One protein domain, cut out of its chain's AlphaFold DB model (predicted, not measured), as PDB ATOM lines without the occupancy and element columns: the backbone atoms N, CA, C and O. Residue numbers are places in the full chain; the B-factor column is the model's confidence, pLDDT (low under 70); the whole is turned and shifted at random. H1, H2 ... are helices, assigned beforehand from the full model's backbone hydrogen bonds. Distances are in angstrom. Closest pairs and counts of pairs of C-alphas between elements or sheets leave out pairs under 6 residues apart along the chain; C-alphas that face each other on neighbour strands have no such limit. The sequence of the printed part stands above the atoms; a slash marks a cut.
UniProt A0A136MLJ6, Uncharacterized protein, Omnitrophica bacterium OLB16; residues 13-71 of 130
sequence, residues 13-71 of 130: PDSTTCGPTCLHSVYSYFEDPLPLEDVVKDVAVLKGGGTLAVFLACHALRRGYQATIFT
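What this domain is: This is residues 13 to 71 of the 130 residues of an uncharacterized protein of Omnitrophica bacterium OLB16 (UniProt A0A136MLJ6). Three helices make a small cluster, their centres at the corners of a triangle: H2 and H3 both pack on H1, the longest helix, H2 on its residues 20 to 24 and H3 on its residues 19 to 23, and H2 crosses it steeply. The link from H2 to H3, residues 43 to 52, makes a wide loop at one end of the long axis, and after H3 residues 63 to 71 fold back past that helix. The printed part has 59 residues, with three named helices in the order H1, H2, H3 and no named strand. The class is all helix, though under half of the residues, 29 of 59, are in named elements. The whole is compact, with a radius of gyration of the C-alphas of 10.9 A and spans of 31 by 26 by 15 A.

How they stand to each other: H1, residues 18 to 29, touches H2, residues 36 to 42, with its residues 20 to 24 alone. The closest C-alphas of the two, those of Pro 20 and Val 40, are 5.4 A apart. They run opposite ways at a steep tilt of 62 degrees. H1 touches H3, residues 53 to 62, with its residues 19 to 23 alone; the closest C-alphas, those of Leu 23 and Leu 56, are 6.9 A apart. These two run the same way at a steep tilt of 35.2 degrees, only just past shallow. H2 and H3 are close but not clearly touching, about perpendicular at 85 degrees, with closest C-alphas, those of Asp 42 and His 59, 7.6 A apart. In H1, H2 and H3 every O i to N i+4 pair is within hydrogen-bond range.

Where its parts are: H1 is 16.9 A from C-alpha 18 at (156.766, 132.360, 242.500) to C-alpha 29. H2 measures 10.1 A from first to last C-alpha, and H3 14.4 A, ending with C-alpha 62 at (166.891, 115.249, 242.670).

The domain as a whole: The two C-alphas farthest apart, those of Glu 31 and Gly 48, are 32.8 A apart. The printed part has no cut, and both links between helices are short. The mean pLDDT of the printed part is 92.2, and no printed residue is under 70.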
ATOM      1  N   PRO A  13     161.858 137.140 240.652       93.12
ATOM      2  CA  PRO A  13     162.348 137.917 239.507       93.12
ATOM      3  C   PRO A  13     161.281 138.329 238.481       93.12
ATOM      4  O   PRO A  13     161.396 139.382 237.859       93.12
ATOM      5  N   ASP A  14     160.251 137.504 238.277       91.75
ATOM      6  CA  ASP A  14     159.197 137.739 237.283       91.75
ATOM      7  C   ASP A  14     157.842 137.152 237.719       91.75
ATOM      8  O   ASP A  14     157.714 136.555 238.787       91.75
ATOM      9  N   SER A  15     156.798 137.297 236.897       89.69
ATOM     10  CA  SER A  15     155.431 136.849 237.217       89.69
ATOM     11  C   SER A  15     155.220 135.326 237.226       89.69
ATOM     12  O   SER A  15     154.143 134.859 237.597       89.69
ATOM     13  N   THR A  16     156.219 134.530 236.841       90.81
ATOM     14  CA  THR A  16     156.135 133.065 236.707       90.81
ATOM     15  C   THR A  16     157.024 132.291 237.684       90.81
ATOM     16  O   THR A  16     156.891 131.069 237.803       90.81
ATOM     17  N   THR A  17     157.874 132.995 238.433       93.62
ATOM     18  CA  THR A  17     158.922 132.441 239.309       93.62
ATOM     19  C   THR A  17     158.530 132.326 240.783       93.62
ATOM     20  O   THR A  17     159.369 131.992 241.619       93.62
ATOM     21  N   CYS A  18     157.252 132.509 241.123       94.44
ATOM     22  CA  CYS A  18     156.766 132.360 242.500       94.44
ATOM     23  C   CYS A  18     157.083 130.974 243.093       94.44
ATOM     24  O   CYS A  18     157.602 130.876 244.199       94.44
ATOM     25  N   GLY A  19     156.845 129.896 242.335       94.81
ATOM     26  CA  GLY A  19     157.131 128.520 242.755       94.81
ATOM     27  C   GLY A  19     158.616 128.270 243.056       94.81
ATOM     28  O   GLY A  19     158.930 127.866 244.175       94.81
ATOM     29  N   PRO A  20     159.531 128.525 242.099       96.06
ATOM     30  CA  PRO A  20     160.978 128.451 242.322       96.06
ATOM     31  C   PRO A  20     161.463 129.294 243.507       96.06
ATOM     32  O   PRO A  20     162.272 128.819 244.297       96.06
ATOM     33  N   THR A  21     160.922 130.502 243.682       96.62
ATOM     34  CA  THR A  21     161.295 131.397 244.791       96.62
ATOM     35  C   THR A  21     160.868 130.838 246.149       96.62
ATOM     36  O   THR A  21     161.648 130.849 247.100       96.62
ATOM     37  N   CYS A  22     159.666 130.263 246.238       96.12
ATOM     38  CA  CYS A  22     159.226 129.552 247.439       96.12
ATOM     39  C   CYS A  22     160.048 128.281 247.703       96.12
ATOM     40  O   CYS A  22     160.301 127.937 248.849       96.12
ATOM     41  N   LEU A  23     160.463 127.557 246.661       96.69
ATOM     42  CA  LEU A  23     161.302 126.370 246.834       96.69
ATOM     43  C   LEU A  23     162.714 126.739 247.309       96.69
ATOM     44  O   LEU A  23     163.272 126.053 248.162       96.69
ATOM     45  N   HIS A  24     163.261 127.842 246.800       97.31
ATOM     46  CA  HIS A  24     164.532 128.398 247.248       97.31
ATOM     47  C   HIS A  24     164.522 128.701 248.752       97.31
ATOM     48  O   HIS A  24     165.445 128.291 249.447       97.31
ATOM     49  N   SER A  25     163.471 129.342 249.284       96.19
ATOM     50  CA  SER A  25     163.404 129.638 250.726       96.19
ATOM     51  C   SER A  25     163.363 128.379 251.594       96.19
ATOM     52  O   SER A  25     163.926 128.368 252.688       96.19
ATOM     53  N   VAL A  26     162.760 127.290 251.098       95.56
ATOM     54  CA  VAL A  26     162.828 125.979 251.758       95.56
ATOM     55  C   VAL A  26     164.265 125.463 251.775       95.56
ATOM     56  O   VAL A  26     164.727 125.017 252.818       95.56
ATOM     57  N   TYR A  27     165.008 125.550 250.669       95.94
ATOM     58  CA  TYR A  27     166.416 125.134 250.654       95.94
ATOM     59  C   TYR A  27     167.283 125.958 251.603       95.94
ATOM     60  O   TYR A  27     168.041 125.378 252.379       95.94
ATOM     61  N   SER A  28     167.100 127.280 251.621       94.25
ATOM     62  CA  SER A  28     167.765 128.171 252.574       94.25
ATOM     63  C   SER A  28     167.468 127.791 254.026       94.25
ATOM     64  O   SER A  28     168.383 127.762 254.841       94.25
ATOM     65  N   TYR A  29     166.217 127.446 254.346       93.44
ATOM     66  CA  TYR A  29     165.832 127.008 255.691       93.44
ATOM     67  C   TYR A  29     166.544 125.721 256.135       93.44
ATOM     68  O   TYR A  29     166.867 125.572 257.307       93.44
ATOM     69  N   PHE A  30     166.817 124.802 255.207       93.44
ATOM     70  CA  PHE A  30     167.584 123.579 255.472       93.44
ATOM     71  C   PHE A  30     169.105 123.770 255.326       93.44
ATOM     72  O   PHE A  30     169.817 122.781 255.170       93.44
ATOM     73  N   GLU A  31     169.593 125.015 255.337       92.88
ATOM     74  CA  GLU A  31     171.019 125.356 255.205       92.88
ATOM     75  C   GLU A  31     171.677 124.758 253.945       92.88
ATOM     76  O   GLU A  31     172.866 124.444 253.920       92.88
ATOM     77  N   ASP A  32     170.903 124.620 252.865       93.25
ATOM     78  CA  ASP A  32     171.358 124.148 251.554       93.25
ATOM     79  C   ASP A  32     171.321 125.312 250.551       93.25
ATOM     80  O   ASP A  32     170.414 125.385 249.713       93.25
ATOM     81  N   PRO A  33     172.246 126.286 250.659       86.12
ATOM     82  CA  PRO A  33     172.207 127.482 249.836       86.12
ATOM     83  C   PRO A  33     172.398 127.132 248.356       86.12
ATOM     84  O   PRO A  33     173.336 126.441 247.961       86.12
ATOM     85  N   LEU A  34     171.507 127.659 247.521       93.75
ATOM     86  CA  LEU A  34     171.559 127.587 246.064       93.75
ATOM     87  C   LEU A  34     171.113 128.951 245.534       93.75
ATOM     88  O   LEU A  34     170.091 129.424 246.015       93.75
ATOM     89  N   PRO A  35     171.797 129.586 244.567       96.25
ATOM     90  CA  PRO A  35     171.338 130.861 244.025       96.25
ATOM     91  C   PRO A  35     169.915 130.761 243.454       96.25
ATOM     92  O   PRO A  35     169.563 129.780 242.789       96.25
ATOM     93  N   LEU A  36     169.080 131.773 243.705       96.75
ATOM     94  CA  LEU A  36     167.679 131.786 243.265       96.75
ATOM     95  C   LEU A  36     167.564 131.615 241.746       96.75
ATOM     96  O   LEU A  36     166.713 130.874 241.257       96.75
ATOM     97  N   GLU A  37     168.446 132.272 241.002       96.12
ATOM     98  CA  GLU A  37     168.544 132.186 239.553       96.12
ATOM     99  C   GLU A  37     168.772 130.758 239.052       96.12
ATOM    100  O   GLU A  37     168.286 130.418 237.975       96.12
ATOM    101  N   ASP A  38     169.456 129.907 239.816       96.19
ATOM    102  CA  ASP A  38     169.712 128.527 239.417       96.19
ATOM    103  C   ASP A  38     168.477 127.656 239.665       96.19
ATOM    104  O   ASP A  38     168.085 126.893 238.782       96.19
ATOM    105  N   VAL A  39     167.753 127.870 240.773       95.81
ATOM    106  CA  VAL A  39     166.436 127.233 240.986       95.81
ATOM    107  C   VAL A  39     165.456 127.631 239.877       95.81
ATOM    108  O   VAL A  39     164.726 126.791 239.351       95.81
ATOM    109  N   VAL A  40     165.435 128.913 239.503       95.00
ATOM    110  CA  VAL A  40     164.565 129.441 238.441       95.00
ATOM    111  C   VAL A  40     164.892 128.823 237.080       95.00
ATOM    112  O   VAL A  40     163.968 128.479 236.344       95.00
ATOM    113  N   LYS A  41     166.176 128.654 236.739       93.81
ATOM    114  CA  LYS A  41     166.597 128.018 235.477       93.81
ATOM    115  C   LYS A  41     166.253 126.528 235.431       93.81
ATOM    116  O   LYS A  41     165.836 126.034 234.383       93.81
ATOM    117  N   ASP A  42     166.419 125.823 236.547       92.75
ATOM    118  CA  ASP A  42     166.304 124.362 236.599       92.75
ATOM    119  C   ASP A  42     164.860 123.863 236.740       92.75
ATOM    120  O   ASP A  42     164.541 122.706 236.416       92.75
ATOM    121  N   VAL A  43     163.961 124.718 237.223       92.50
ATOM    122  CA  VAL A  43     162.540 124.410 237.343       92.50
ATOM    123  C   VAL A  43     161.805 124.816 236.067       92.50
ATOM    124  O   VAL A  43     161.718 125.983 235.700       92.50
ATOM    125  N   ALA A  44     161.206 123.833 235.394       86.38
ATOM    126  CA  ALA A  44     160.463 124.076 234.165       86.38
ATOM    127  C   ALA A  44     159.244 124.997 234.384       86.38
ATOM    128  O   ALA A  44     158.449 124.796 235.301       86.38
ATOM    129  N   VAL A  45     159.042 125.940 233.462       85.31
ATOM    130  CA  VAL A  45     157.872 126.831 233.414       85.31
ATOM    131  C   VAL A  45     156.948 126.402 232.273       85.31
ATOM    132  O   VAL A  45     157.392 125.958 231.208       85.31
ATOM    133  N   LEU A  46     155.633 126.493 232.478       85.12
ATOM    134  CA  LEU A  46     154.667 126.200 231.421       85.12
ATOM    135  C   LEU A  46     154.652 127.318 230.371       85.12
ATOM    136  O   LEU A  46     154.774 128.493 230.693       85.12
ATOM    137  N   LYS A  47     154.386 126.973 229.103       77.06
ATOM    138  CA  LYS A  47     154.270 127.968 228.014       77.06
ATOM    139  C   LYS A  47     153.214 129.054 228.270       77.06
ATOM    140  O   LYS A  47     153.327 130.134 227.712       77.06
ATOM    141  N   GLY A  48     152.182 128.749 229.060       76.75
ATOM    142  CA  GLY A  48     151.139 129.698 229.466       76.75
ATOM    143  C   GLY A  48     151.440 130.442 230.771       76.75
ATOM    144  O   GLY A  48     150.558 131.123 231.278       76.75
ATOM    145  N   GLY A  49     152.647 130.285 231.318       81.62
ATOM    146  CA  GLY A  49     153.056 130.822 232.611       81.62
ATOM    147  C   GLY A  49     152.845 129.854 233.775       81.62
ATOM    148  O   GLY A  49     152.069 128.897 233.704       81.62
ATOM    149  N   GLY A  50     153.561 130.130 234.864       84.81
ATOM    150  CA  GLY A  50     153.492 129.381 236.113       84.81
ATOM    151  C   GLY A  50     154.282 128.071 236.117       84.81
ATOM    152  O   GLY A  50     154.749 127.565 235.094       84.81
ATOM    153  N   THR A  51     154.404 127.514 237.318       88.69
ATOM    154  CA  THR A  51     155.162 126.295 237.602       88.69
ATOM    155  C   THR A  51     154.237 125.251 238.215       88.69
ATOM    156  O   THR A  51     153.461 125.557 239.119       88.69
ATOM    157  N   LEU A  52     154.316 124.001 237.753       91.06
ATOM    158  CA  LEU A  52     153.573 122.908 238.377       91.06
ATOM    159  C   LEU A  52     154.273 122.429 239.651       91.06
ATOM    160  O   LEU A  52     155.483 122.218 239.650       91.06
ATOM    161  N   ALA A  53     153.497 122.132 240.697       92.31
ATOM    162  CA  ALA A  53     154.021 121.579 241.949       92.31
ATOM    163  C   ALA A  53     154.879 120.313 241.739       92.31
ATOM    164  O   ALA A  53     155.888 120.134 242.412       92.31
ATOM    165  N   VAL A  54     154.539 119.470 240.753       92.06
ATOM    166  CA  VAL A  54     155.335 118.278 240.404       92.06
ATOM    167  C   VAL A  54     156.746 118.620 239.922       92.06
ATOM    168  O   VAL A  54     157.679 117.883 240.215       92.06
ATOM    169  N   PHE A  55     156.942 119.749 239.236       93.75
ATOM    170  CA  PHE A  55     158.271 120.173 238.791       93.75
ATOM    171  C   PHE A  55     159.144 120.602 239.973       93.75
ATOM    172  O   PHE A  55     160.310 120.218 240.032       93.75
ATOM    173  N   LEU A  56     158.553 121.306 240.943       95.50
ATOM    174  CA  LEU A  56     159.210 121.677 242.199       95.50
ATOM    175  C   LEU A  56     159.579 120.437 243.023       95.50
ATOM    176  O   LEU A  56     160.717 120.302 243.466       95.50
ATOM    177  N   ALA A  57     158.647 119.490 243.167       94.62
ATOM    178  CA  ALA A  57     158.898 118.242 243.884       94.62
ATOM    179  C   ALA A  57     160.002 117.413 243.214       94.62
ATOM    180  O   ALA A  57     160.919 116.963 243.891       94.62
ATOM    181  N   CYS A  58     159.982 117.261 241.884       94.38
ATOM    182  CA  CYS A  58     161.057 116.573 241.168       94.38
ATOM    183  C   CYS A  58     162.412 117.264 241.355       94.38
ATOM    184  O   CYS A  58     163.420 116.575 241.496       94.38
ATOM    185  N   HIS A  59     162.449 118.599 241.368       95.06
ATOM    186  CA  HIS A  59     163.672 119.342 241.654       95.06
ATOM    187  C   HIS A  59     164.196 119.032 243.069       95.06
ATOM    188  O   HIS A  59     165.361 118.673 243.223       95.06
ATOM    189  N   ALA A  60     163.327 119.063 244.084       95.62
ATOM    190  CA  ALA A  60     163.678 118.713 245.462       95.62
ATOM    191  C   ALA A  60     164.160 117.263 245.611       95.62
ATOM    192  O   ALA A  60     165.213 117.032 246.203       95.62
ATOM    193  N   LEU A  61     163.460 116.299 245.006       94.19
ATOM    194  CA  LEU A  61     163.850 114.888 245.040       94.19
ATOM    195  C   LEU A  61     165.232 114.663 244.407       94.19
ATOM    196  O   LEU A  61     166.050 113.940 244.966       94.19
ATOM    197  N   ARG A  62     165.545 115.325 243.279       92.06
ATOM    198  CA  ARG A  62     166.891 115.249 242.670       92.06
ATOM    199  C   ARG A  62     167.991 115.806 243.574       92.06
ATOM    200  O   ARG A  62     169.135 115.388 243.447       92.06
ATOM    201  N   ARG A  63     167.653 116.725 244.480       92.56
ATOM    202  CA  ARG A  63     168.570 117.307 245.474       92.56
ATOM    203  C   ARG A  63     168.641 116.513 246.786       92.56
ATOM    204  O   ARG A  63     169.250 116.990 247.748       92.56
ATOM    205  N   GLY A  64     168.019 115.332 246.839       92.12
ATOM    206  CA  GLY A  64     168.034 114.442 248.002       92.12
ATOM    207  C   GLY A  64     167.023 114.795 249.094       92.12
ATOM    208  O   GLY A  64     167.116 114.261 250.196       92.12
ATOM    209  N   TYR A  65     166.066 115.686 248.822       94.00
ATOM    210  CA  TYR A  65     164.968 115.949 249.753       94.00
ATOM    211  C   TYR A  65     163.914 114.854 249.668       94.00
ATOM    212  O   TYR A  65     163.647 114.316 248.595       94.00
ATOM    213  N   GLN A  66     163.231 114.615 250.781       93.56
ATOM    214  CA  GLN A  66     161.953 113.917 250.770       93.56
ATOM    215  C   GLN A  66     160.853 114.927 250.425       93.56
ATOM    216  O   GLN A  66     160.651 115.899 251.151       93.56
ATOM    217  N   ALA A  67     160.166 114.730 249.299       92.94
ATOM    218  CA  ALA A  67     159.112 115.631 248.845       92.94
ATOM    219  C   ALA A  67     157.815 114.862 248.583       92.94
ATOM    220  O   ALA A  67     157.765 113.987 247.718       92.94
ATOM    221  N   THR A  68     156.753 115.252 249.286       92.88
ATOM    222  CA  THR A  68     155.411 114.679 249.144       92.88
ATOM    223  C   THR A  68     154.447 115.762 248.682       92.88
ATOM    224  O   THR A  68     154.388 116.845 249.262       92.88
ATOM    225  N   ILE A  69     153.674 115.476 247.633       90.75
ATOM    226  CA  ILE A  69     152.601 116.361 247.177       90.75
ATOM    227  C   ILE A  69     151.290 115.878 247.779       90.75
ATOM    228  O   ILE A  69     150.790 114.814 247.423       90.75
ATOM    229  N   PHE A  70     150.688 116.717 248.612       89.56
ATOM    230  CA  PHE A  70     149.289 116.572 248.995       89.56
ATOM    231  C   PHE A  70     148.436 117.282 247.952       89.56
ATOM    232  O   PHE A  70     148.461 118.507 247.835       89.56
ATOM    233  N   THR A  71     147.733 116.508 247.128       85.06
ATOM    234  CA  THR A  71     146.937 117.052 246.027       85.06
ATOM    235  C   THR A  71     145.449 116.929 246.308       85.06
ATOM    236  O   THR A  71     144.947 115.861 246.634       85.06
TER     237      THR A  71